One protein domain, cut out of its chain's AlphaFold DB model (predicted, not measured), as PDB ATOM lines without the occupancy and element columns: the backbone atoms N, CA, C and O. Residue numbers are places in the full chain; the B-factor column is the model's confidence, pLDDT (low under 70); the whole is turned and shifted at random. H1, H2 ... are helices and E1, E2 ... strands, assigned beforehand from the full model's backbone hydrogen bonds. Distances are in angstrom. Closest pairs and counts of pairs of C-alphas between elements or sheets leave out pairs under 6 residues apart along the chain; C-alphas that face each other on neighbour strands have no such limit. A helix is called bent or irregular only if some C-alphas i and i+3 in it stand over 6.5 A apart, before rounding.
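This is residues 66 to 243 of the 252 residues of the protein "Hypothetical protein" of Brandtodinium nutricula (UniProt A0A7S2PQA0). Two twisted four-stranded sheets, E1 E8 E5 E2 and E3 E4 E7 E6, come partly face to face as a loose sandwich with crossed strands. H5, H6 and H7 pack on the first sheet, H3 touches H2, H5 and H6, and H4 lies far from the middle beside H6. The printed part has 178 residues, with seven named helices and eight named strands in the order H1 H2 H3 H4 E1 H5 E2 H6 E3 E4 H7 E5 E6 E7 E8; both sheets are antiparallel, and the class is mixed, helices and strands. The whole is compact, with a radius of gyration of the C-alphas of 15.2 A and spans of 46 by 39 by 29 A.

H1, residues 66 to 71, touches residues 138 to 142 alone of H5, residues 133 to 144, about perpendicular at 75 degrees; the closest C-alphas, of Leu 66 and Ala 141, are 5.4 A apart. H2, residues 77 to 80, touches H3, residues 88 to 95, closest at the C-alphas of Arg 80 and Arg 88, 4.4 A. H3 also touches H6, residues 158 to 167, about perpendicular at 85 degrees, closest at the C-alphas of Glu 92 and Leu 167, 4.2 A. H4, residues 109 to 117, touches H6 at a shallow tilt of 17 degrees, opposite ways, closest at the C-alphas of Phe 112 and Ser 163, 6.4 A. One strongly twisted sheet runs E1, residues 127 to 130, E8, 236 to 242, E5, 199 to 206, and E2, 148 to 155; within hydrogen-bond range are N 129 and O 239, 2.9 A, N 201 and O 240, 2.9 A, and N 150 and O 204, 3.0 A. H5 and H7, residues 186 to 193, are on one face of it, two layers of helices and sheet, at heights over the sheet of 9.1 A and 5.8 A. H6 is on this sheet over E8, at a height of 9.8 A. The other sheet, only just strongly twisted with C-alphas up to 4.2 A off its best plane, runs E3, residues 172 to 174, E4, 177 to 183, E7, 227 to 230, and E6, 215 to 217; E3 and E4 form a hairpin, as do E6 and E7. Within range are N 172 and O 179, 2.9 A, N 182 and O 228, 2.9 A, and N 229 and O 216, 2.8 A. The sheets form a sandwich, two sheets face to face, their facing parts 9.4 A centre to centre and their strands at 55 degrees. Every O i to N i+4 pair is within range in H1, H3, H4 and H5, but 4 of 6 in H6 and 2 of 4 in H7; H2 is too short for one.

H1 begins at C-alpha 66, (-22.330, 50.201, 15.450). H5 spans 16.2 A, E2 22.7 A and E5 21.6 A. H6 is irregular: C-alphas 159 and 162 are 7.2 A apart. E8, 16.2 A long, ends at C-alpha 242, (-27.635, 28.112, -4.448).

The two C-alphas farthest apart, of Ser 118 and Gln 209, are 46.8 A apart. The printed part has no cut, and the link from H3 to H4, 13 residues, is long. Mean pLDDT of the printed part is 90.6; residues 119 to 124, 195 and 221 are under 70.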
ATOM      1  N   LEU A  66     -22.153  50.788  14.122       96.38
ATOM      2  CA  LEU A  66     -22.330  50.201  15.450       96.38
ATOM      3  C   LEU A  66     -23.692  50.586  16.047       96.38
ATOM      4  O   LEU A  66     -24.423  49.732  16.551       96.38
ATOM      5  N   GLN A  67     -24.070  51.860  15.921       96.31
ATOM      6  CA  GLN A  67     -25.374  52.341  16.364       96.31
ATOM      7  C   GLN A  67     -26.519  51.697  15.576       96.31
ATOM      8  O   GLN A  67     -27.545  51.340  16.155       96.31
ATOM      9  N   LEU A  68     -26.340  51.495  14.269       97.06
ATOM     10  CA  LEU A  68     -27.316  50.799  13.440       97.06
ATOM     11  C   LEU A  68     -27.507  49.337  13.883       97.06
ATOM     12  O   LEU A  68     -28.646  48.883  13.991       97.06
ATOM     13  N   ALA A  69     -26.424  48.628  14.212       97.19
ATOM     14  CA  ALA A  69     -26.481  47.265  14.744       97.19
ATOM     15  C   ALA A  69     -27.249  47.194  16.078       97.19
ATOM     16  O   ALA A  69     -28.071  46.300  16.278       97.19
ATOM     17  N   LEU A  70     -27.061  48.172  16.973       95.62
ATOM     18  CA  LEU A  70     -27.817  48.267  18.232       95.62
ATOM     19  C   LEU A  70     -29.320  48.530  18.017       95.62
ATOM     20  O   LEU A  70     -30.148  48.114  18.831       95.62
ATOM     21  N   GLN A  71     -29.689  49.198  16.921       95.44
ATOM     22  CA  GLN A  71     -31.082  49.467  16.546       95.44
ATOM     23  C   GLN A  71     -31.753  48.315  15.783       95.44
ATOM     24  O   GLN A  71     -32.981  48.332  15.602       95.44
ATOM     25  N   ALA A  72     -30.980  47.335  15.311       95.06
ATOM     26  CA  ALA A  72     -31.504  46.195  14.577       95.06
ATOM     27  C   ALA A  72     -32.437  45.348  15.461       95.06
ATOM     28  O   ALA A  72     -32.282  45.270  16.683       95.06
ATOM     29  N   GLY A  73     -33.486  44.791  14.856       90.25
ATOM     30  CA  GLY A  73     -34.581  44.138  15.580       90.25
ATOM     31  C   GLY A  73     -35.424  45.100  16.432       90.25
ATOM     32  O   GLY A  73     -36.299  44.671  17.167       90.25
ATOM     33  N   GLY A  74     -35.179  46.416  16.418       89.44
ATOM     34  CA  GLY A  74     -36.072  47.398  17.050       89.44
ATOM     35  C   GLY A  74     -37.444  47.489  16.370       89.44
ATOM     36  O   GLY A  74     -37.674  46.881  15.327       89.44
ATOM     37  N   GLY A  75     -38.343  48.320  16.912       88.56
ATOM     38  CA  GLY A  75     -39.705  48.510  16.373       88.56
ATOM     39  C   GLY A  75     -39.766  48.955  14.902       88.56
ATOM     40  O   GLY A  75     -40.787  48.794  14.244       88.56
ATOM     41  N   ASN A  76     -38.647  49.434  14.357       92.50
ATOM     42  CA  ASN A  76     -38.522  49.899  12.978       92.50
ATOM     43  C   ASN A  76     -38.158  48.799  11.962       92.50
ATOM     44  O   ASN A  76     -38.070  49.094  10.771       92.50
ATOM     45  N   GLY A  77     -37.941  47.546  12.385       92.44
ATOM     46  CA  GLY A  77     -37.517  46.461  11.487       92.44
ATOM     47  C   GLY A  77     -38.470  46.224  10.309       92.44
ATOM     48  O   GLY A  77     -38.037  46.131   9.162       92.44
ATOM     49  N   GLN A  78     -39.782  46.252  10.562       92.12
ATOM     50  CA  GLN A  78     -40.797  46.110   9.509       92.12
ATOM     51  C   GLN A  78     -40.789  47.296   8.535       92.12
ATOM     52  O   GLN A  78     -40.894  47.105   7.326       92.12
ATOM     53  N   HIS A  79     -40.610  48.518   9.044       94.31
ATOM     54  CA  HIS A  79     -40.509  49.721   8.218       94.31
ATOM     55  C   HIS A  79     -39.249  49.720   7.348       94.31
ATOM     56  O   HIS A  79     -39.280  50.234   6.236       94.31
ATOM     57  N   ARG A  80     -38.146  49.128   7.809       95.94
ATOM     58  CA  ARG A  80     -36.921  48.954   7.012       95.94
ATOM     59  C   ARG A  80     -37.077  47.945   5.868       95.94
ATOM     60  O   ARG A  80     -36.420  48.081   4.839       95.94
ATOM     61  N   GLY A  81     -37.950  46.955   6.032       93.44
ATOM     62  CA  GLY A  81     -38.261  45.955   5.008       93.44
ATOM     63  C   GLY A  81     -39.409  46.319   4.063       93.44
ATOM     64  O   GLY A  81     -39.778  45.484   3.244       93.44
ATOM     65  N   ASN A  82     -39.997  47.512   4.176       93.44
ATOM     66  CA  ASN A  82     -41.128  47.946   3.352       93.44
ATOM     67  C   ASN A  82     -40.668  48.944   2.277       93.44
ATOM     68  O   ASN A  82     -40.185  50.019   2.616       93.44
ATOM     69  N   ASN A  83     -40.898  48.630   0.998       89.69
ATOM     70  CA  ASN A  83     -40.528  49.486  -0.138       89.69
ATOM     71  C   ASN A  83     -41.154  50.889  -0.119       89.69
ATOM     72  O   ASN A  83     -40.591  51.811  -0.697       89.69
ATOM     73  N   SER A  84     -42.299  51.077   0.536       90.31
ATOM     74  CA  SER A  84     -42.961  52.385   0.629       90.31
ATOM     75  C   SER A  84     -42.479  53.233   1.808       90.31
ATOM     76  O   SER A  84     -42.925  54.364   1.978       90.31
ATOM     77  N   SER A  85     -41.613  52.694   2.664       94.44
ATOM     78  CA  SER A  85     -41.148  53.376   3.869       94.44
ATOM     79  C   SER A  85     -39.836  54.119   3.613       94.44
ATOM     80  O   SER A  85     -38.905  53.528   3.069       94.44
ATOM     81  N   PRO A  86     -39.673  55.366   4.099       94.50
ATOM     82  CA  PRO A  86     -38.408  56.091   3.967       94.50
ATOM     83  C   PRO A  86     -37.247  55.393   4.696       94.50
ATOM     84  O   PRO A  86     -36.088  55.559   4.326       94.50
ATOM     85  N   MET A  87     -37.540  54.558   5.701       95.19
ATOM     86  CA  MET A  87     -36.517  53.793   6.424       95.19
ATOM     87  C   MET A  87     -35.870  52.699   5.568       95.19
ATOM     88  O   MET A  87     -34.815  52.176   5.936       95.19
ATOM     89  N   ARG A  88     -36.476  52.349   4.428       95.31
ATOM     90  CA  ARG A  88     -35.924  51.389   3.472       95.31
ATOM     91  C   ARG A  88     -34.549  51.810   2.959       95.31
ATOM     92  O   ARG A  88     -33.665  50.965   2.847       95.31
ATOM     93  N   ALA A  89     -34.337  53.113   2.759       95.25
ATOM     94  CA  ALA A  89     -33.078  53.667   2.265       95.25
ATOM     95  C   ALA A  89     -31.867  53.273   3.130       95.25
ATOM     96  O   ALA A  89     -30.758  53.135   2.618       95.25
ATOM     97  N   THR A  90     -32.066  53.041   4.434       96.19
ATOM     98  CA  THR A  90     -31.005  52.540   5.316       96.19
ATOM     99  C   THR A  90     -30.556  51.137   4.916       96.19
ATOM    100  O   THR A  90     -29.360  50.885   4.838       96.19
ATOM    101  N   VAL A  91     -31.491  50.226   4.641       97.38
ATOM    102  CA  VAL A  91     -31.174  48.848   4.233       97.38
ATOM    103  C   VAL A  91     -30.533  48.848   2.853       97.38
ATOM    104  O   VAL A  91     -29.481  48.243   2.672       97.38
ATOM    105  N   GLU A  92     -31.107  49.598   1.914       96.81
ATOM    106  CA  GLU A  92     -30.554  49.725   0.566       96.81
ATOM    107  C   GLU A  92     -29.134  50.283   0.602       96.81
ATOM    108  O   GLU A  92     -28.255  49.754  -0.062       96.81
ATOM    109  N   GLY A  93     -28.869  51.310   1.413       96.44
ATOM    110  CA  GLY A  93     -27.525  51.864   1.581       96.44
ATOM    111  C   GLY A  93     -26.523  50.872   2.181       96.44
ATOM    112  O   GLY A  93     -25.352  50.894   1.804       96.44
ATOM    113  N   ILE A  94     -26.968  49.985   3.079       97.88
ATOM    114  CA  ILE A  94     -26.121  48.919   3.626       97.88
ATOM    115  C   ILE A  94     -25.807  47.876   2.560       97.88
ATOM    116  O   ILE A  94     -24.651  47.495   2.431       97.88
ATOM    117  N   PHE A  95     -26.792  47.419   1.793       97.88
ATOM    118  CA  PHE A  95     -26.602  46.303   0.866       97.88
ATOM    119  C   PHE A  95     -26.161  46.716  -0.541       97.88
ATOM    120  O   PHE A  95     -25.663  45.864  -1.275       97.88
ATOM    121  N   ARG A  96     -26.222  48.005  -0.894       96.75
ATOM    122  CA  ARG A  96     -25.795  48.532  -2.199       96.75
ATOM    123  C   ARG A  96     -24.386  48.076  -2.562       96.75
ATOM    124  O   ARG A  96     -23.427  48.386  -1.859       96.75
ATOM    125  N   GLY A  97     -24.266  47.377  -3.688       94.38
ATOM    126  CA  GLY A  97     -23.009  46.788  -4.152       94.38
ATOM    127  C   GLY A  97     -22.840  45.310  -3.792       94.38
ATOM    128  O   GLY A  97     -21.875  44.701  -4.238       94.38
ATOM    129  N   THR A  98     -23.751  44.717  -3.017       97.50
ATOM    130  CA  THR A  98     -23.742  43.279  -2.723       97.50
ATOM    131  C   THR A  98     -24.253  42.494  -3.930       97.50
ATOM    132  O   THR A  98     -25.309  42.808  -4.480       97.50
ATOM    133  N   HIS A  99     -23.517  41.467  -4.344       95.69
ATOM    134  CA  HIS A  99     -23.800  40.715  -5.568       95.69
ATOM    135  C   HIS A  99     -23.241  39.294  -5.505       95.69
ATOM    136  O   HIS A  99     -22.441  38.964  -4.632       95.69
ATOM    137  N   VAL A 100     -23.659  38.439  -6.435       95.31
ATOM    138  CA  VAL A 100     -23.000  37.147  -6.652       95.31
ATOM    139  C   VAL A 100     -21.665  37.387  -7.345       95.31
ATOM    140  O   VAL A 100     -21.624  38.121  -8.331       95.31
ATOM    141  N   GLN A 101     -20.596  36.753  -6.875       93.75
ATOM    142  CA  GLN A 101     -19.264  36.865  -7.463       93.75
ATOM    143  C   GLN A 101     -19.295  36.658  -8.988       93.75
ATOM    144  O   GLN A 101     -19.859  35.686  -9.489       93.75
ATOM    145  N   GLY A 102     -18.685  37.586  -9.731       88.50
ATOM    146  CA  GLY A 102     -18.666  37.574 -11.199       88.50
ATOM    147  C   GLY A 102     -19.895  38.199 -11.874       88.50
ATOM    148  O   GLY A 102     -19.917  38.312 -13.099       88.50
ATOM    149  N   PHE A 103     -20.892  38.654 -11.108       89.00
ATOM    150  CA  PHE A 103     -22.068  39.366 -11.614       89.00
ATOM    151  C   PHE A 103     -22.066  40.837 -11.188       89.00
ATOM    152  O   PHE A 103     -21.349  41.244 -10.284       89.00
ATOM    153  N   LYS A 104     -22.872  41.674 -11.847       87.62
ATOM    154  CA  LYS A 104     -23.028  43.076 -11.439       87.62
ATOM    155  C   LYS A 104     -24.071  43.197 -10.331       87.62
ATOM    156  O   LYS A 104     -25.140  42.594 -10.420       87.62
ATOM    157  N   SER A 105     -23.777  44.021  -9.327       88.69
ATOM    158  CA  SER A 105     -24.780  44.480  -8.364       88.69
ATOM    159  C   SER A 105     -25.764  45.426  -9.035       88.69
ATOM    160  O   SER A 105     -25.370  46.240  -9.864       88.69
ATOM    161  N   VAL A 106     -27.009  45.390  -8.572       87.12
ATOM    162  CA  VAL A 106     -27.968  46.471  -8.798       87.12
ATOM    163  C   VAL A 106     -27.764  47.547  -7.729       87.12
ATOM    164  O   VAL A 106     -27.515  47.224  -6.565       87.12
ATOM    165  N   ALA A 107     -27.839  48.820  -8.110       84.44
ATOM    166  CA  ALA A 107     -27.636  49.962  -7.224       84.44
ATOM    167  C   ALA A 107     -28.944  50.637  -6.774       84.44
ATOM    168  O   ALA A 107     -28.924  51.424  -5.822       84.44
ATOM    169  N   SER A 108     -30.069  50.368  -7.449       87.25
ATOM    170  CA  SER A 108     -31.375  50.956  -7.119       87.25
ATOM    171  C   SER A 108     -32.566  50.121  -7.593       87.25
ATOM    172  O   SER A 108     -32.465  49.334  -8.532       87.25
ATOM    173  N   GLU A 109     -33.734  50.366  -7.000       85.31
ATOM    174  CA  GLU A 109     -35.005  49.776  -7.439       85.31
ATOM    175  C   GLU A 109     -35.363  50.161  -8.889       85.31
ATOM    176  O   GLU A 109     -35.923  49.356  -9.628       85.31
ATOM    177  N   LEU A 110     -35.012  51.374  -9.334       86.94
ATOM    178  CA  LEU A 110     -35.243  51.802 -10.718       86.94
ATOM    179  C   LEU A 110     -34.412  50.975 -11.704       86.94
ATOM    180  O   LEU A 110     -34.930  50.527 -12.725       86.94
ATOM    181  N   GLU A 111     -33.140  50.748 -11.386       86.50
ATOM    182  CA  GLU A 111     -32.258  49.897 -12.186       86.50
ATOM    183  C   GLU A 111     -32.766  48.450 -12.209       86.50
ATOM    184  O   GLU A 111     -32.856  47.855 -13.283       86.50
ATOM    185  N   PHE A 112     -33.186  47.920 -11.055       86.38
ATOM    186  CA  PHE A 112     -33.809  46.600 -10.972       86.38
ATOM    187  C   PHE A 112     -35.025  46.493 -11.899       86.38
ATOM    188  O   PHE A 112     -35.112  45.584 -12.725       86.38
ATOM    189  N   ARG A 113     -35.946  47.459 -11.820       86.06
ATOM    190  CA  ARG A 113     -37.135  47.501 -12.678       86.06
ATOM    191  C   ARG A 113     -36.768  47.618 -14.146       86.06
ATOM    192  O   ARG A 113     -37.377  46.927 -14.955       86.06
ATOM    193  N   SER A 114     -35.785  48.446 -14.491       85.31
ATOM    194  CA  SER A 114     -35.318  48.589 -15.871       85.31
ATOM    195  C   SER A 114     -34.773  47.271 -16.419       85.31
ATOM    196  O   SER A 114     -35.077  46.932 -17.557       85.31
ATOM    197  N   MET A 115     -34.011  46.521 -15.618       80.94
ATOM    198  CA  MET A 115     -33.491  45.196 -15.976       80.94
ATOM    199  C   MET A 115     -34.625  44.181 -16.192       80.94
ATOM    200  O   MET A 115     -34.606  43.425 -17.159       80.94
ATOM    201  N   VAL A 116     -35.644  44.194 -15.329       81.19
ATOM    202  CA  VAL A 116     -36.825  43.330 -15.479       81.19
ATOM    203  C   VAL A 116     -37.616  43.678 -16.747       81.19
ATOM    204  O   VAL A 116     -37.984  42.782 -17.503       81.19
ATOM    205  N   HIS A 117     -37.853  44.967 -17.013       81.31
ATOM    206  CA  HIS A 117     -38.617  45.420 -18.183       81.31
ATOM    207  C   HIS A 117     -37.871  45.210 -19.505       81.31
ATOM    208  O   HIS A 117     -38.512  44.995 -20.529       81.31
ATOM    209  N   SER A 118     -36.536  45.249 -19.504       77.38
ATOM    210  CA  SER A 118     -35.731  45.009 -20.706       77.38
ATOM    211  C   SER A 118     -35.618  43.529 -21.085       77.38
ATOM    212  O   SER A 118     -34.924  43.199 -22.045       77.38
ATOM    213  N   GLY A 119     -36.283  42.626 -20.353       65.06
ATOM    214  CA  GLY A 119     -36.233  41.191 -20.623       65.06
ATOM    215  C   GLY A 119     -34.900  40.548 -20.244       65.06
ATOM    216  O   GLY A 119     -34.668  39.390 -20.591       65.06
ATOM    217  N   VAL A 120     -34.038  41.253 -19.498       63.78
ATOM    218  CA  VAL A 120     -32.887  40.644 -18.826       63.78
ATOM    219  C   VAL A 120     -33.446  39.838 -17.659       63.78
ATOM    220  O   VAL A 120     -33.435  40.249 -16.500       63.78
ATOM    221  N   SER A 121     -33.992  38.665 -17.971       54.00
ATOM    222  CA  SER A 121     -34.216  37.643 -16.969       54.00
ATOM    223  C   SER A 121     -32.856  37.395 -16.334       54.00
ATOM    224  O   SER A 121     -31.918  37.036 -17.045       54.00
ATOM    225  N   ALA A 122     -32.716  37.640 -15.032       54.72
ATOM    226  CA  ALA A 122     -31.528  37.279 -14.274       54.72
ATOM    227  C   ALA A 122     -31.417  35.747 -14.257       54.72
ATOM    228  O   ALA A 122     -31.694  35.111 -13.255       54.72
ATOM    229  N   THR A 123     -31.108  35.124 -15.394       56.12
ATOM    230  CA  THR A 123     -31.047  33.680 -15.585       56.12
ATOM    231  C   THR A 123     -29.709  33.187 -15.070       56.12
ATOM    232  O   THR A 123     -28.820  32.788 -15.810       56.12
ATOM    233  N   GLY A 124     -29.575  33.211 -13.748       66.00
ATOM    234  CA  GLY A 124     -28.625  32.356 -13.060       66.00
ATOM    235  C   GLY A 124     -27.426  33.044 -12.443       66.00
ATOM    236  O   GLY A 124     -26.298  32.583 -12.612       66.00
ATOM    237  N   GLN A 125     -27.692  34.088 -11.659       83.94
ATOM    238  CA  GLN A 125     -26.719  34.560 -10.681       83.94
ATOM    239  C   GLN A 125     -26.669  33.555  -9.526       83.94
ATOM    240  O   GLN A 125     -27.471  33.621  -8.599       83.94
ATOM    241  N   PHE A 126     -25.759  32.588  -9.617       90.50
ATOM    242  CA  PHE A 126     -25.548  31.565  -8.596       90.50
ATOM    243  C   PHE A 126     -24.092  31.551  -8.153       90.50
ATOM    244  O   PHE A 126     -23.197  31.822  -8.953       90.50
ATOM    245  N   GLY A 127     -23.866  31.169  -6.903       94.06
ATOM    246  CA  GLY A 127     -22.543  31.069  -6.308       94.06
ATOM    247  C   GLY A 127     -22.359  31.979  -5.094       94.06
ATOM    248  O   GLY A 127     -23.342  32.485  -4.534       94.06
ATOM    249  N   PRO A 128     -21.101  32.161  -4.659       97.12
ATOM    250  CA  PRO A 128     -20.760  32.953  -3.484       97.12
ATOM    251  C   PRO A 128     -21.207  34.407  -3.617       97.12
ATOM    252  O   PRO A 128     -21.153  34.990  -4.700       97.12
ATOM    253  N   VAL A 129     -21.624  35.005  -2.503       97.81
ATOM    254  CA  VAL A 129     -22.025  36.412  -2.446       97.81
ATOM    255  C   VAL A 129     -20.887  37.271  -1.909       97.81
ATOM    256  O   VAL A 129     -20.370  37.039  -0.816       97.81
ATOM    257  N   GLU A 130     -20.552  38.318  -2.657       97.56
ATOM    258  CA  GLU A 130     -19.681  39.400  -2.220       97.56
ATOM    259  C   GLU A 130     -20.532  40.490  -1.566       97.56
ATOM    260  O   GLU A 130     -21.338  41.153  -2.219       97.56
ATOM    261  N   LEU A 131     -20.374  40.662  -0.251       97.56
ATOM    262  CA  LEU A 131     -21.026  41.742   0.485       97.56
ATOM    263  C   LEU A 131     -20.400  43.097   0.159       97.56
ATOM    264  O   LEU A 131     -19.176  43.214   0.081       97.56
ATOM    265  N   SER A 132     -21.229  44.140   0.118       96.94
ATOM    266  CA  SER A 132     -20.751  45.524   0.109       96.94
ATOM    267  C   SER A 132     -19.874  45.835   1.345       96.94
ATOM    268  O   SER A 132     -20.045  45.217   2.404       96.94
ATOM    269  N   PRO A 133     -18.988  46.850   1.287       96.06
ATOM    270  CA  PRO A 133     -18.201  47.276   2.451       96.06
ATOM    271  C   PRO A 133     -19.053  47.660   3.675       96.06
ATOM    272  O   PRO A 133     -18.683  47.378   4.818       96.06
ATOM    273  N   SER A 134     -20.228  48.256   3.445       97.12
ATOM    274  CA  SER A 134     -21.175  48.629   4.502       97.12
ATOM    275  C   SER A 134     -21.809  47.401   5.158       97.12
ATOM    276  O   SER A 134     -21.909  47.343   6.384       97.12
ATOM    277  N   ALA A 135     -22.189  46.391   4.370       97.69
ATOM    278  CA  ALA A 135     -22.712  45.130   4.888       97.69
ATOM    279  C   ALA A 135     -21.631  44.334   5.639       97.69
ATOM    280  O   ALA A 135     -21.914  43.781   6.700       97.69
ATOM    281  N   GLN A 136     -20.381  44.333   5.162       97.38
ATOM    282  CA  GLN A 136     -19.249  43.745   5.893       97.38
ATOM    283  C   GLN A 136     -19.034  44.439   7.246       97.38
ATOM    284  O   GLN A 136     -18.919  43.768   8.272       97.38
ATOM    285  N   SER A 137     -19.060  45.776   7.269       97.44
ATOM    286  CA  SER A 137     -18.954  46.567   8.502       97.44
ATOM    287  C   SER A 137     -20.097  46.274   9.476       97.44
ATOM    288  O   SER A 137     -19.866  46.136  10.675       97.44
ATOM    289  N   LEU A 138     -21.336  46.153   8.983       98.25
ATOM    290  CA  LEU A 138     -22.491  45.852   9.831       98.25
ATOM    291  C   LEU A 138     -22.426  44.426  10.394       98.25
ATOM    292  O   LEU A 138     -22.705  44.225  11.574       98.25
ATOM    293  N   ARG A 139     -22.002  43.450   9.584       97.56
ATOM    294  CA  ARG A 139     -21.757  42.076  10.041       97.56
ATOM    295  C   ARG A 139     -20.712  42.054  11.161       97.56
ATOM    296  O   ARG A 139     -20.975  41.506  12.228       97.56
ATOM    297  N   ALA A 140     -19.580  42.730  10.961       96.31
ATOM    298  CA  ALA A 140     -18.536  42.854  11.976       96.31
ATOM    299  C   ALA A 140     -19.031  43.567  13.248       96.31
ATOM    300  O   ALA A 140     -18.646  43.190  14.353       96.31
ATOM    301  N   ALA A 141     -19.918  44.559  13.122       97.75
ATOM    302  CA  ALA A 141     -20.527  45.229  14.269       97.75
ATOM    303  C   ALA A 141     -21.349  44.261  15.132       97.75
ATOM    304  O   ALA A 141     -21.244  44.293  16.356       97.75
ATOM    305  N   PHE A 142     -22.137  43.373  14.518       97.81
ATOM    306  CA  PHE A 142     -22.879  42.351  15.259       97.81
ATOM    307  C   PHE A 142     -21.953  41.387  16.003       97.81
ATOM    308  O   PHE A 142     -22.199  41.095  17.175       97.81
ATOM    309  N   GLU A 143     -20.869  40.951  15.360       95.12
ATOM    310  CA  GLU A 143     -19.856  40.089  15.978       95.12
ATOM    311  C   GLU A 143     -19.161  40.784  17.162       95.12
ATOM    312  O   GLU A 143     -19.065  40.208  18.245       95.12
ATOM    313  N   GLN A 144     -18.753  42.050  17.004       94.31
ATOM    314  CA  GLN A 144     -18.149  42.856  18.076       94.31
ATOM    315  C   GLN A 144     -19.102  43.079  19.255       94.31
ATOM    316  O   GLN A 144     -18.678  43.098  20.410       94.31
ATOM    317  N   LEU A 145     -20.399  43.226  18.975       94.88
ATOM    318  CA  LEU A 145     -21.446  43.403  19.980       94.88
ATOM    319  C   LEU A 145     -21.907  42.088  20.633       94.88
ATOM    320  O   LEU A 145     -22.805  42.130  21.481       94.88
ATOM    321  N   GLY A 146     -21.330  40.948  20.242       95.06
ATOM    322  CA  GLY A 146     -21.635  39.635  20.808       95.06
ATOM    323  C   GLY A 146     -23.021  39.105  20.441       95.06
ATOM    324  O   GLY A 146     -23.636  38.404  21.240       95.06
ATOM    325  N   PHE A 147     -23.549  39.462  19.266       97.25
ATOM    326  CA  PHE A 147     -24.771  38.834  18.764       97.25
ATOM    327  C   PHE A 147     -24.510  37.355  18.457       97.25
ATOM    328  O   PHE A 147     -23.465  36.985  17.921       97.25
ATOM    329  N   ALA A 148     -25.492  36.512  18.758       97.62
ATOM    330  CA  ALA A 148     -25.526  35.144  18.276       97.62
ATOM    331  C   ALA A 148     -25.747  35.131  16.754       97.62
ATOM    332  O   ALA A 148     -26.372  36.040  16.199       97.62
ATOM    333  N   ARG A 149     -25.244  34.086  16.090       97.44
ATOM    334  CA  ARG A 149     -25.330  33.883  14.639       97.44
ATOM    335  C   ARG A 149     -25.834  32.480  14.333       97.44
ATOM    336  O   ARG A 149     -25.432  31.516  14.983       97.44
ATOM    337  N   GLY A 150     -26.655  32.356  13.300       97.56
ATOM    338  CA  GLY A 150     -27.104  31.079  12.759       97.56
ATOM    339  C   GLY A 150     -27.299  31.165  11.254       97.56
ATOM    340  O   GLY A 150     -27.639  32.224  10.733       97.56
ATOM    341  N   THR A 151     -27.085  30.048  10.568       98.25
ATOM    342  CA  THR A 151     -27.280  29.951   9.121       98.25
ATOM    343  C   THR A 151     -28.677  29.424   8.813       98.25
ATOM    344  O   THR A 151     -29.126  28.450   9.417       98.25
ATOM    345  N   PHE A 152     -29.347  30.078   7.871       98.00
ATOM    346  CA  PHE A 152     -30.696  29.767   7.412       98.00
ATOM    347  C   PHE A 152     -30.768  29.851   5.882       98.00
ATOM    348  O   PHE A 152     -29.807  30.240   5.212       98.00
ATOM    349  N   TYR A 153     -31.926  29.505   5.334       96.31
ATOM    350  CA  TYR A 153     -32.183  29.436   3.904       96.31
ATOM    351  C   TYR A 153     -33.472  30.178   3.551       96.31
ATOM    352  O   TYR A 153     -34.478  30.058   4.248       96.31
ATOM    353  N   HIS A 154     -33.442  30.950   2.469       95.69
ATOM    354  CA  HIS A 154     -34.575  31.714   1.956       95.69
ATOM    355  C   HIS A 154     -34.837  31.324   0.500       95.69
ATOM    356  O   HIS A 154     -34.028  31.630  -0.377       95.69
ATOM    357  N   GLY A 155     -35.947  30.631   0.248       93.00
ATOM    358  CA  GLY A 155     -36.401  30.332  -1.108       93.00
ATOM    359  C   GLY A 155     -36.941  31.584  -1.791       93.00
ATOM    360  O   GLY A 155     -37.665  32.365  -1.175       93.00
ATOM    361  N   THR A 156     -36.579  31.798  -3.052       91.38
ATOM    362  CA  THR A 156     -37.039  32.954  -3.832       91.38
ATOM    363  C   THR A 156     -37.013  32.639  -5.321       91.38
ATOM    364  O   THR A 156     -36.392  31.678  -5.751       91.38
ATOM    365  N   LYS A 157     -37.628  33.502  -6.128       88.62
ATOM    366  CA  LYS A 157     -37.487  33.479  -7.583       88.62
ATOM    367  C   LYS A 157     -36.161  34.091  -8.015       88.62
ATOM    368  O   LYS A 157     -35.713  35.083  -7.433       88.62
ATOM    369  N   ASN A 158     -35.589  33.569  -9.091       87.19
ATOM    370  CA  ASN A 158     -34.318  34.005  -9.665       87.19
ATOM    371  C   ASN A 158     -34.330  35.490 -10.042       87.19
ATOM    372  O   ASN A 158     -33.377  36.221  -9.781       87.19
ATOM    373  N   ILE A 159     -35.470  35.966 -10.548       87.06
ATOM    374  CA  ILE A 159     -35.666  37.377 -10.888       87.06
ATOM    375  C   ILE A 159     -35.480  38.316  -9.689       87.06
ATOM    376  O   ILE A 159     -35.101  39.462  -9.883       87.06
ATOM    377  N   ASN A 160     -35.682  37.849  -8.454       89.94
ATOM    378  CA  ASN A 160     -35.554  38.682  -7.258       89.94
ATOM    379  C   ASN A 160     -34.118  38.756  -6.727       89.94
ATOM    380  O   ASN A 160     -33.838  39.628  -5.907       89.94
ATOM    381  N   ILE A 161     -33.213  37.867  -7.158       92.44
ATOM    382  CA  ILE A 161     -31.851  37.772  -6.609       92.44
ATOM    383  C   ILE A 161     -31.113  39.116  -6.664       92.44
ATOM    384  O   ILE A 161     -30.625  39.545  -5.616       92.44
ATOM    385  N   PRO A 162     -31.083  39.850  -7.794       91.81
ATOM    386  CA  PRO A 162     -30.346  41.111  -7.845       91.81
ATOM    387  C   PRO A 162     -30.900  42.174  -6.885       91.81
ATOM    388  O   PRO A 162     -30.127  42.923  -6.291       91.81
ATOM    389  N   SER A 163     -32.224  42.211  -6.685       92.94
ATOM    390  CA  SER A 163     -32.870  43.121  -5.729       92.94
ATOM    391  C   SER A 163     -32.592  42.708  -4.281       92.94
ATOM    392  O   SER A 163     -32.166  43.534  -3.478       92.94
ATOM    393  N   ILE A 164     -32.733  41.421  -3.943       95.12
ATOM    394  CA  ILE A 164     -32.444  40.908  -2.594       95.12
ATOM    395  C   ILE A 164     -30.998  41.202  -2.195       95.12
ATOM    396  O   ILE A 164     -30.755  41.652  -1.076       95.12
ATOM    397  N   LEU A 165     -30.046  40.959  -3.099       96.38
ATOM    398  CA  LEU A 165     -28.635  41.188  -2.820       96.38
ATOM    399  C   LEU A 165     -28.320  42.682  -2.765       96.38
ATOM    400  O   LEU A 165     -27.828  43.139  -1.743       96.38
ATOM    401  N   GLY A 166     -28.645  43.452  -3.805       94.25
ATOM    402  CA  GLY A 166     -28.239  44.857  -3.908       94.25
ATOM    403  C   GLY A 166     -29.043  45.825  -3.036       94.25
ATOM    404  O   GLY A 166     -28.546  46.898  -2.703       94.25
ATOM    405  N   LEU A 167     -30.273  45.473  -2.660       95.56
ATOM    406  CA  LEU A 167     -31.200  46.355  -1.936       95.56
ATOM    407  C   LEU A 167     -31.591  45.793  -0.558       95.56
ATOM    408  O   LEU A 167     -32.121  46.526   0.276       95.56
ATOM    409  N   GLY A 168     -31.303  44.518  -0.288       96.69
ATOM    410  CA  GLY A 168     -31.658  43.815   0.945       96.69
ATOM    411  C   GLY A 168     -33.062  43.206   0.911       96.69
ATOM    412  O   GLY A 168     -33.907  43.561   0.088       96.69
ATOM    413  N   PHE A 169     -33.345  42.302   1.849       96.94
ATOM    414  CA  PHE A 169     -34.620  41.581   1.915       96.94
ATOM    415  C   PHE A 169     -35.818  42.506   2.157       96.94
ATOM    416  O   PHE A 169     -35.721  43.515   2.866       96.94
ATOM    417  N   LEU A 170     -36.964  42.125   1.592       94.12
ATOM    418  CA  LEU A 170     -38.256  42.742   1.871       94.12
ATOM    419  C   LEU A 170     -39.015  41.932   2.911       94.12
ATOM    420  O   LEU A 170     -38.990  40.702   2.912       94.12
ATOM    421  N   VAL A 171     -39.707  42.646   3.789       91.94
ATOM    422  CA  VAL A 171     -40.606  42.044   4.765       91.94
ATOM    423  C   VAL A 171     -41.915  41.695   4.070       91.94
ATOM    424  O   VAL A 171     -42.527  42.527   3.407       91.94
ATOM    425  N   SER A 172     -42.351  40.457   4.263       86.12
ATOM    426  CA  SER A 172     -43.650  39.965   3.814       86.12
ATOM    427  C   SER A 172     -44.671  40.014   4.952       86.12
ATOM    428  O   SER A 172     -44.318  39.813   6.119       86.12
ATOM    429  N   ASP A 173     -45.935  40.270   4.612       82.25
ATOM    430  CA  ASP A 173     -47.077  40.143   5.524       82.25
ATOM    431  C   ASP A 173     -47.701  38.751   5.360       82.25
ATOM    432  O   ASP A 173     -48.711  38.567   4.685       82.25
ATOM    433  N   GLY A 174     -46.993  37.741   5.871       74.38
ATOM    434  CA  GLY A 174     -47.401  36.340   5.771       74.38
ATOM    435  C   GLY A 174     -48.343  35.907   6.895       74.38
ATOM    436  O   GLY A 174     -48.532  36.616   7.885       74.38
ATOM    437  N   TRP A 175     -48.878  34.690   6.782       71.06
ATOM    438  CA  TRP A 175     -49.867  34.119   7.711       71.06
ATOM    439  C   TRP A 175     -49.409  34.067   9.174       71.06
ATOM    440  O   TRP A 175     -50.229  34.154  10.084       71.06
ATOM    441  N   HIS A 176     -48.101  33.992   9.417       79.81
ATOM    442  CA  HIS A 176     -47.530  33.947  10.764       79.81
ATOM    443  C   HIS A 176     -46.955  35.298  11.209       79.81
ATOM    444  O   HIS A 176     -46.212  35.370  12.191       79.81
ATOM    445  N   GLY A 177     -47.313  36.380  10.515       85.06
ATOM    446  CA  GLY A 177     -46.964  37.759  10.828       85.06
ATOM    447  C   GLY A 177     -45.877  38.350   9.933       85.06
ATOM    448  O   GLY A 177     -45.317  37.703   9.046       85.06
ATOM    449  N   LYS A 178     -45.561  39.618  10.215       89.75
ATOM    450  CA  LYS A 178     -44.632  40.430   9.422       89.75
ATOM    451  C   LYS A 178     -43.172  40.095   9.709       89.75
ATOM    452  O   LYS A 178     -42.733  40.152  10.868       89.75
ATOM    453  N   GLY A 179     -42.439  39.770   8.649       93.50
ATOM    454  CA  GLY A 179     -40.992  39.562   8.635       93.50
ATOM    455  C   GLY A 179     -40.501  38.938   7.325       93.50
ATOM    456  O   GLY A 179     -41.247  38.819   6.352       93.50
ATOM    457  N   VAL A 180     -39.235  38.534   7.317       95.44
ATOM    458  CA  VAL A 180     -38.631  37.727   6.252       95.44
ATOM    459  C   VAL A 180     -38.629  36.271   6.707       95.44
ATOM    460  O   VAL A 180     -38.099  35.962   7.775       95.44
ATOM    461  N   TYR A 181     -39.243  35.387   5.925       94.25
ATOM    462  CA  TYR A 181     -39.323  33.963   6.245       94.25
ATOM    463  C   TYR A 181     -38.049  33.246   5.804       94.25
ATOM    464  O   TYR A 181     -37.573  33.436   4.683       94.25
ATOM    465  N   THR A 182     -37.508  32.411   6.681       95.25
ATOM    466  CA  THR A 182     -36.375  31.530   6.406       95.25
ATOM    467  C   THR A 182     -36.630  30.145   6.992       95.25
ATOM    468  O   THR A 182     -37.413  30.003   7.926       95.25
ATOM    469  N   ALA A 183     -35.965  29.119   6.474       94.19
ATOM    470  CA  ALA A 183     -35.948  27.775   7.052       94.19
ATOM    471  C   ALA A 183     -34.538  27.430   7.544       94.19
ATOM    472  O   ALA A 183     -33.547  27.978   7.048       94.19
ATOM    473  N   LYS A 184     -34.415  26.522   8.515       93.94
ATOM    474  CA  LYS A 184     -33.098  25.992   8.915       93.94
ATOM    475  C   LYS A 184     -32.539  25.003   7.902       93.94
ATOM    476  O   LYS A 184     -31.324  24.865   7.800       93.94
ATOM    477  N   THR A 185     -33.404  24.318   7.168       90.56
ATOM    478  CA  THR A 185     -33.028  23.307   6.188       90.56
ATOM    479  C   THR A 185     -33.177  23.836   4.767       90.56
ATOM    480  O   THR A 185     -34.155  24.492   4.406       90.56
ATOM    481  N   TYR A 186     -32.186  23.520   3.932       89.25
ATOM    482  CA  TYR A 186     -32.199  23.860   2.510       89.25
ATOM    483  C   TYR A 186     -33.417  23.257   1.791       89.25
ATOM    484  O   TYR A 186     -34.082  23.953   1.028       89.25
ATOM    485  N   ALA A 187     -33.732  21.988   2.079       86.12
ATOM    486  CA  ALA A 187     -34.830  21.268   1.438       86.12
ATOM    487  C   ALA A 187     -36.187  21.943   1.673       86.12
ATOM    488  O   ALA A 187     -36.958  22.113   0.735       86.12
ATOM    489  N   HIS A 188     -36.452  22.407   2.897       87.56
ATOM    490  CA  HIS A 188     -37.704  23.097   3.188       87.56
ATOM    491  C   HIS A 188     -37.748  24.497   2.557       87.56
ATOM    492  O   HIS A 188     -38.781  24.904   2.034       87.56
ATOM    493  N   ALA A 189     -36.624  25.224   2.509       90.00
ATOM    494  CA  ALA A 189     -36.565  26.504   1.798       90.00
ATOM    495  C   ALA A 189     -36.829  26.365   0.287       90.00
ATOM    496  O   ALA A 189     -37.464  27.242  -0.299       90.00
ATOM    497  N   GLN A 190     -36.389  25.265  -0.335       87.12
ATOM    498  CA  GLN A 190     -36.646  24.974  -1.750       87.12
ATOM    499  C   GLN A 190     -38.149  24.883  -2.058       87.12
ATOM    500  O   GLN A 190     -38.589  25.380  -3.094       87.12
ATOM    501  N   CYS A 191     -38.951  24.346  -1.136       83.25
ATOM    502  CA  CYS A 191     -40.407  24.263  -1.279       83.25
ATOM    503  C   CYS A 191     -41.084  25.627  -1.460       83.25
ATOM    504  O   CYS A 191     -42.123  25.720  -2.109       83.25
ATOM    505  N   TYR A 192     -40.484  26.695  -0.928       80.88
ATOM    506  CA  TYR A 192     -40.991  28.060  -1.082       80.88
ATOM    507  C   TYR A 192     -40.457  28.773  -2.332       80.88
ATOM    508  O   TYR A 192     -41.055  29.753  -2.772       80.88
ATOM    509  N   ALA A 193     -39.342  28.307  -2.902       81.25
ATOM    510  CA  ALA A 193     -38.798  28.854  -4.144       81.25
ATOM    511  C   ALA A 193     -39.627  28.405  -5.362       81.25
ATOM    512  O   ALA A 193     -39.899  29.209  -6.254       81.25
ATOM    513  N   GLY A 194     -40.073  27.143  -5.356       72.19
ATOM    514  CA  GLY A 194     -40.632  26.451  -6.519       72.19
ATOM    515  C   GLY A 194     -39.556  25.674  -7.287       72.19
ATOM    516  O   GLY A 194     -38.360  25.947  -7.161       72.19
ATOM    517  N   GLY A 195     -39.967  24.671  -8.067       69.88
ATOM    518  CA  GLY A 195     -39.041  23.791  -8.785       69.88
ATOM    519  C   GLY A 195     -38.076  24.560  -9.698       69.88
ATOM    520  O   GLY A 195     -38.500  25.280 -10.600       69.88
ATOM    521  N   GLY A 196     -36.768  24.397  -9.471       73.88
ATOM    522  CA  GLY A 196     -35.701  25.030 -10.259       73.88
ATOM    523  C   GLY A 196     -35.357  26.479  -9.880       73.88
ATOM    524  O   GLY A 196     -34.435  27.048 -10.466       73.88
ATOM    525  N   GLU A 197     -36.039  27.070  -8.898       86.88
ATOM    526  CA  GLU A 197     -35.791  28.438  -8.424       86.88
ATOM    527  C   GLU A 197     -34.743  28.475  -7.289       86.88
ATOM    528  O   GLU A 197     -34.604  27.511  -6.539       86.88
ATOM    529  N   PRO A 198     -33.949  29.553  -7.147       89.75
ATOM    530  CA  PRO A 198     -32.839  29.591  -6.201       89.75
ATOM    531  C   PRO A 198     -33.248  29.577  -4.729       89.75
ATOM    532  O   PRO A 198     -34.284  30.096  -4.309       89.75
ATOM    533  N   VAL A 199     -32.304  29.112  -3.913       93.50
ATOM    534  CA  VAL A 199     -32.328  29.284  -2.461       93.50
ATOM    535  C   VAL A 199     -31.142  30.147  -2.048       93.50
ATOM    536  O   VAL A 199     -29.992  29.843  -2.360       93.50
ATOM    537  N   VAL A 200     -31.406  31.224  -1.314       96.19
ATOM    538  CA  VAL A 200     -30.366  32.086  -0.747       96.19
ATOM    539  C   VAL A 200     -29.986  31.554   0.627       96.19
ATOM    540  O   VAL A 200     -30.813  31.507   1.538       96.19
ATOM    541  N   LYS A 201     -28.721  31.173   0.798       97.88
ATOM    542  CA  LYS A 201     -28.146  30.864   2.108       97.88
ATOM    543  C   LYS A 201     -27.794  32.171   2.808       97.88
ATOM    544  O   LYS A 201     -27.105  33.016   2.235       97.88
ATOM    545  N   VAL A 202     -28.253  32.340   4.043       98.56
ATOM    546  CA  VAL A 202     -28.128  33.591   4.800       98.56
ATOM    547  C   VAL A 202     -27.601  33.335   6.206       98.56
ATOM    548  O   VAL A 202     -27.980  32.364   6.856       98.56
ATOM    549  N   ASP A 203     -26.760  34.236   6.701       98.56
ATOM    550  CA  ASP A 203     -26.494  34.354   8.131       98.56
ATOM    551  C   ASP A 203     -27.530  35.283   8.753       98.56
ATOM    552  O   ASP A 203     -27.791  36.367   8.228       98.56
ATOM    553  N   VAL A 204     -28.086  34.876   9.890       98.56
ATOM    554  CA  VAL A 204     -29.013  35.676  10.688       98.56
ATOM    555  C   VAL A 204     -28.419  35.927  12.067       98.56
ATOM    556  O   VAL A 204     -27.927  34.995  12.707       98.56
ATOM    557  N   TYR A 205     -28.493  37.175  12.524       98.44
ATOM    558  CA  TYR A 205     -27.983  37.612  13.824       98.44
ATOM    559  C   TYR A 205     -29.118  37.918  14.807       98.44
ATOM    560  O   TYR A 205     -30.155  38.464  14.431       98.44
ATOM    561  N   TRP A 206     -28.931  37.588  16.087       97.88
ATOM    562  CA  TRP A 206     -29.876  37.922  17.162       97.88
ATOM    563  C   TRP A 206     -29.170  38.077  18.510       97.88
ATOM    564  O   TRP A 206     -28.013  37.697  18.674       97.88
ATOM    565  N   ARG A 207     -29.876  38.616  19.507       95.69
ATOM    566  CA  ARG A 207     -29.492  38.469  20.917       95.69
ATOM    567  C   ARG A 207     -30.375  37.411  21.557       95.69
ATOM    568  O   ARG A 207     -31.583  37.420  21.340       95.69
ATOM    569  N   ASP A 208     -29.786  36.502  22.332       93.00
ATOM    570  CA  ASP A 208     -30.565  35.471  23.034       93.00
ATOM    571  C   ASP A 208     -31.524  36.098  24.052       93.00
ATOM    572  O   ASP A 208     -32.667  35.666  24.203       93.00
ATOM    573  N   GLN A 209     -31.093  37.198  24.676       91.94
ATOM    574  CA  GLN A 209     -31.974  38.079  25.433       91.94
ATOM    575  C   GLN A 209     -32.998  38.710  24.481       91.94
ATOM    576  O   GLN A 209     -32.632  39.468  23.582       91.94
ATOM    577  N   ALA A 210     -34.279  38.410  24.701       88.38
ATOM    578  CA  ALA A 210     -35.389  38.844  23.851       88.38
ATOM    579  C   ALA A 210     -35.286  38.359  22.390       88.38
ATOM    580  O   ALA A 210     -35.588  39.110  21.466       88.38
ATOM    581  N   LYS A 211     -34.901  37.095  22.171       92.75
ATOM    582  CA  LYS A 211     -34.756  36.481  20.839       92.75
ATOM    583  C   LYS A 211     -35.908  36.773  19.867       92.75
ATOM    584  O   LYS A 211     -35.640  37.157  18.731       92.75
ATOM    585  N   ASP A 212     -37.157  36.703  20.331       92.12
ATOM    586  CA  ASP A 212     -38.363  36.930  19.513       92.12
ATOM    587  C   ASP A 212     -38.459  38.333  18.895       92.12
ATOM    588  O   ASP A 212     -39.164  38.536  17.902       92.12
ATOM    589  N   ARG A 213     -37.723  39.303  19.451       92.06
ATOM    590  CA  ARG A 213     -37.563  40.643  18.879       92.06
ATOM    591  C   ARG A 213     -36.785  40.619  17.554       92.06
ATOM    592  O   ARG A 213     -36.991  41.482  16.706       92.06
ATOM    593  N   TYR A 214     -35.900  39.644  17.375       96.19
ATOM    594  CA  TYR A 214     -34.990  39.524  16.236       96.19
ATOM    595  C   TYR A 214     -35.451  38.443  15.264       96.19
ATOM    596  O   TYR A 214     -35.620  38.691  14.068       96.19
ATOM    597  N   ILE A 215     -35.660  37.240  15.797       95.81
ATOM    598  CA  ILE A 215     -36.005  36.041  15.051       95.81
ATOM    599  C   ILE A 215     -36.930  35.181  15.905       95.81
ATOM    600  O   ILE A 215     -36.638  34.895  17.064       95.81
ATOM    601  N   ARG A 216     -38.042  34.743  15.325       94.38
ATOM    602  CA  ARG A 216     -39.034  33.926  16.025       94.38
ATOM    603  C   ARG A 216     -39.329  32.676  15.218       94.38
ATOM    604  O   ARG A 216     -39.548  32.775  14.015       94.38
ATOM    605  N   HIS A 217     -39.349  31.521  15.873       93.44
ATOM    606  CA  HIS A 217     -39.855  30.295  15.255       93.44
ATOM    607  C   HIS A 217     -41.345  30.462  14.950       93.44
ATOM    608  O   HIS A 217     -42.096  30.971  15.784       93.44
ATOM    609  N   VAL A 218     -41.769  30.095  13.747       87.94
ATOM    610  CA  VAL A 218     -43.185  30.087  13.388       87.94
ATOM    611  C   VAL A 218     -43.630  28.645  13.271       87.94
ATOM    612  O   VAL A 218     -43.027  27.866  12.541       87.94
ATOM    613  N   ASN A 219     -44.671  28.309  14.028       81.62
ATOM    614  CA  ASN A 219     -45.255  26.986  13.963       81.62
ATOM    615  C   ASN A 219     -45.905  26.837  12.588       81.62
ATOM    616  O   ASN A 219     -46.825  27.589  12.260       81.62
ATOM    617  N   HIS A 220     -45.368  25.927  11.791       70.12
ATOM    618  CA  HIS A 220     -45.845  25.614  10.455       70.12
ATOM    619  C   HIS A 220     -46.320  24.163  10.461       70.12
ATOM    620  O   HIS A 220     -45.665  23.313  11.060       70.12
ATOM    621  N   ASP A 221     -47.428  23.868   9.782       69.62
ATOM    622  CA  ASP A 221     -48.047  22.532   9.771       69.62
ATOM    623  C   ASP A 221     -47.246  21.488   8.955       69.62
ATOM    624  O   ASP A 221     -47.768  20.426   8.620       69.62
ATOM    625  N   SER A 222     -45.980  21.773   8.622       70.00
ATOM    626  CA  SER A 222     -45.070  20.802   8.003       70.00
ATOM    627  C   SER A 222     -44.348  19.973   9.059       70.00
ATOM    628  O   SER A 222     -44.088  20.428  10.173       70.00
ATOM    629  N   ILE A 223     -43.985  18.745   8.697       72.00
ATOM    630  CA  ILE A 223     -43.341  17.768   9.582       72.00
ATOM    631  C   ILE A 223     -41.988  18.295  10.078       72.00
ATOM    632  O   ILE A 223     -41.619  18.060  11.231       72.00
ATOM    633  N   ILE A 224     -41.255  19.028   9.234       79.31
ATOM    634  CA  ILE A 224     -39.947  19.591   9.592       79.31
ATOM    635  C   ILE A 224     -40.075  20.750  10.602       79.31
ATOM    636  O   ILE A 224     -39.202  20.898  11.459       79.31
ATOM    637  N   ASN A 225     -41.142  21.558  10.514       85.12
ATOM    638  CA  ASN A 225     -41.451  22.683  11.409       85.12
ATOM    639  C   ASN A 225     -40.222  23.526  11.827       85.12
ATOM    640  O   ASN A 225     -39.982  23.776  13.008       85.12
ATOM    641  N   ASP A 226     -39.404  23.962  10.869       91.19
ATOM    642  CA  ASP A 226     -38.129  24.655  11.116       91.19
ATOM    643  C   ASP A 226     -38.091  26.082  10.545       91.19
ATOM    644  O   ASP A 226     -37.012  26.627  10.285       91.19
ATOM    645  N   VAL A 227     -39.264  26.680  10.343       92.31
ATOM    646  CA  VAL A 227     -39.411  28.008   9.746       92.31
ATOM    647  C   VAL A 227     -39.246  29.085  10.810       92.31
ATOM    648  O   VAL A 227     -39.782  29.011  11.917       92.31
ATOM    649  N   TYR A 228     -38.503  30.128  10.470       94.56
ATOM    650  CA  TYR A 228     -38.255  31.276  11.318       94.56
ATOM    651  C   TYR A 228     -38.603  32.566  10.589       94.56
ATOM    652  O   TYR A 228     -38.409  32.723   9.387       94.56
ATOM    653  N   LEU A 229     -39.110  33.516  11.361       95.19
ATOM    654  CA  LEU A 229     -39.460  34.847  10.911       95.19
ATOM    655  C   LEU A 229     -38.433  35.840  11.445       95.19
ATOM    656  O   LEU A 229     -38.414  36.125  12.646       95.19
ATOM    657  N   VAL A 230     -37.605  36.384  10.556       97.00
ATOM    658  CA  VAL A 230     -36.647  37.446  10.878       97.00
ATOM    659  C   VAL A 230     -37.355  38.796  10.803       97.00
ATOM    660  O   VAL A 230     -38.006  39.125   9.811       97.00
ATOM    661  N   LYS A 231     -37.275  39.585  11.874       95.94
ATOM    662  CA  LYS A 231     -38.095  40.797  12.056       95.94
ATOM    663  C   LYS A 231     -37.529  42.054  11.406       95.94
ATOM    664  O   LYS A 231     -38.236  43.055  11.302       95.94
ATOM    665  N   ASP A 232     -36.273  42.007  10.981       97.44
ATOM    666  CA  ASP A 232     -35.553  43.150  10.438       97.44
ATOM    667  C   ASP A 232     -34.525  42.688   9.397       97.44
ATOM    668  O   ASP A 232     -33.661  41.873   9.731       97.44
ATOM    669  N   PRO A 233     -34.575  43.194   8.153       97.56
ATOM    670  CA  PRO A 233     -33.639  42.793   7.102       97.56
ATOM    671  C   PRO A 233     -32.177  43.143   7.414       97.56
ATOM    672  O   PRO A 233     -31.284  42.504   6.867       97.56
ATOM    673  N   LEU A 234     -31.900  44.092   8.320       98.19
ATOM    674  CA  LEU A 234     -30.526  44.386   8.752       98.19
ATOM    675  C   LEU A 234     -29.850  43.219   9.484       98.19
ATOM    676  O   LEU A 234     -28.636  43.231   9.647       98.19
ATOM    677  N   LEU A 235     -30.620  42.233   9.946       98.25
ATOM    678  CA  LEU A 235     -30.106  41.063  10.655       98.25
ATOM    679  C   LEU A 235     -29.661  39.942   9.709       98.25
ATOM    680  O   LEU A 235     -29.140  38.941  10.191       98.25
ATOM    681  N   MET A 236     -29.905  40.073   8.402       98.31
ATOM    682  CA  MET A 236     -29.760  38.995   7.426       98.31
ATOM    683  C   MET A 236     -28.666  39.312   6.420       98.31
ATOM    684  O   MET A 236     -28.745  40.311   5.715       98.31
ATOM    685  N   PHE A 237     -27.684  38.427   6.291       98.56
ATOM    686  CA  PHE A 237     -26.583  38.619   5.360       98.56
ATOM    687  C   PHE A 237     -26.483  37.442   4.395       98.56
ATOM    688  O   PHE A 237     -26.176  36.335   4.842       98.56
ATOM    689  N   PRO A 238     -26.692  37.657   3.087       98.19
ATOM    690  CA  PRO A 238     -26.524  36.603   2.101       98.19
ATOM    691  C   PRO A 238     -25.072  36.106   2.071       98.19
ATOM    692  O   PRO A 238     -24.123  36.869   2.261       98.19
ATOM    693  N   ILE A 239     -24.925  34.796   1.888       98.00
ATOM    694  CA  ILE A 239     -23.641  34.086   1.837       98.00
ATOM    695  C   ILE A 239     -23.440  33.491   0.447       98.00
ATOM    696  O   ILE A 239     -22.351  33.558  -0.113       98.00
ATOM    697  N   GLU A 240     -24.495  32.894  -0.100       97.31
ATOM    698  CA  GLU A 240     -24.449  32.134  -1.342       97.31
ATOM    699  C   GLU A 240     -25.849  32.075  -1.956       97.31
ATOM    700  O   GLU A 240     -26.843  31.929  -1.237       97.31
ATOM    701  N   VAL A 241     -25.926  32.166  -3.283       95.38
ATOM    702  CA  VAL A 241     -27.142  31.867  -4.042       95.38
ATOM    703  C   VAL A 241     -26.995  30.474  -4.634       95.38
ATOM    704  O   VAL A 241     -26.213  30.254  -5.559       95.38
ATOM    705  N   ILE A 242     -27.738  29.520  -4.084       92.75
ATOM    706  CA  ILE A 242     -27.635  28.112  -4.448       92.75
ATOM    707  C   ILE A 242     -28.569  27.845  -5.624       92.75
ATOM    708  O   ILE A 242     -29.768  28.146  -5.569       92.75
ATOM    709  N   ARG A 243     -28.015  27.261  -6.690       86.62
ATOM    710  CA  ARG A 243     -28.812  26.745  -7.801       86.62
ATOM    711  C   ARG A 243     -29.593  25.527  -7.320       86.62
ATOM    712  O   ARG A 243     -28.999  24.534  -6.912       86.62
TER     713      ARG A 243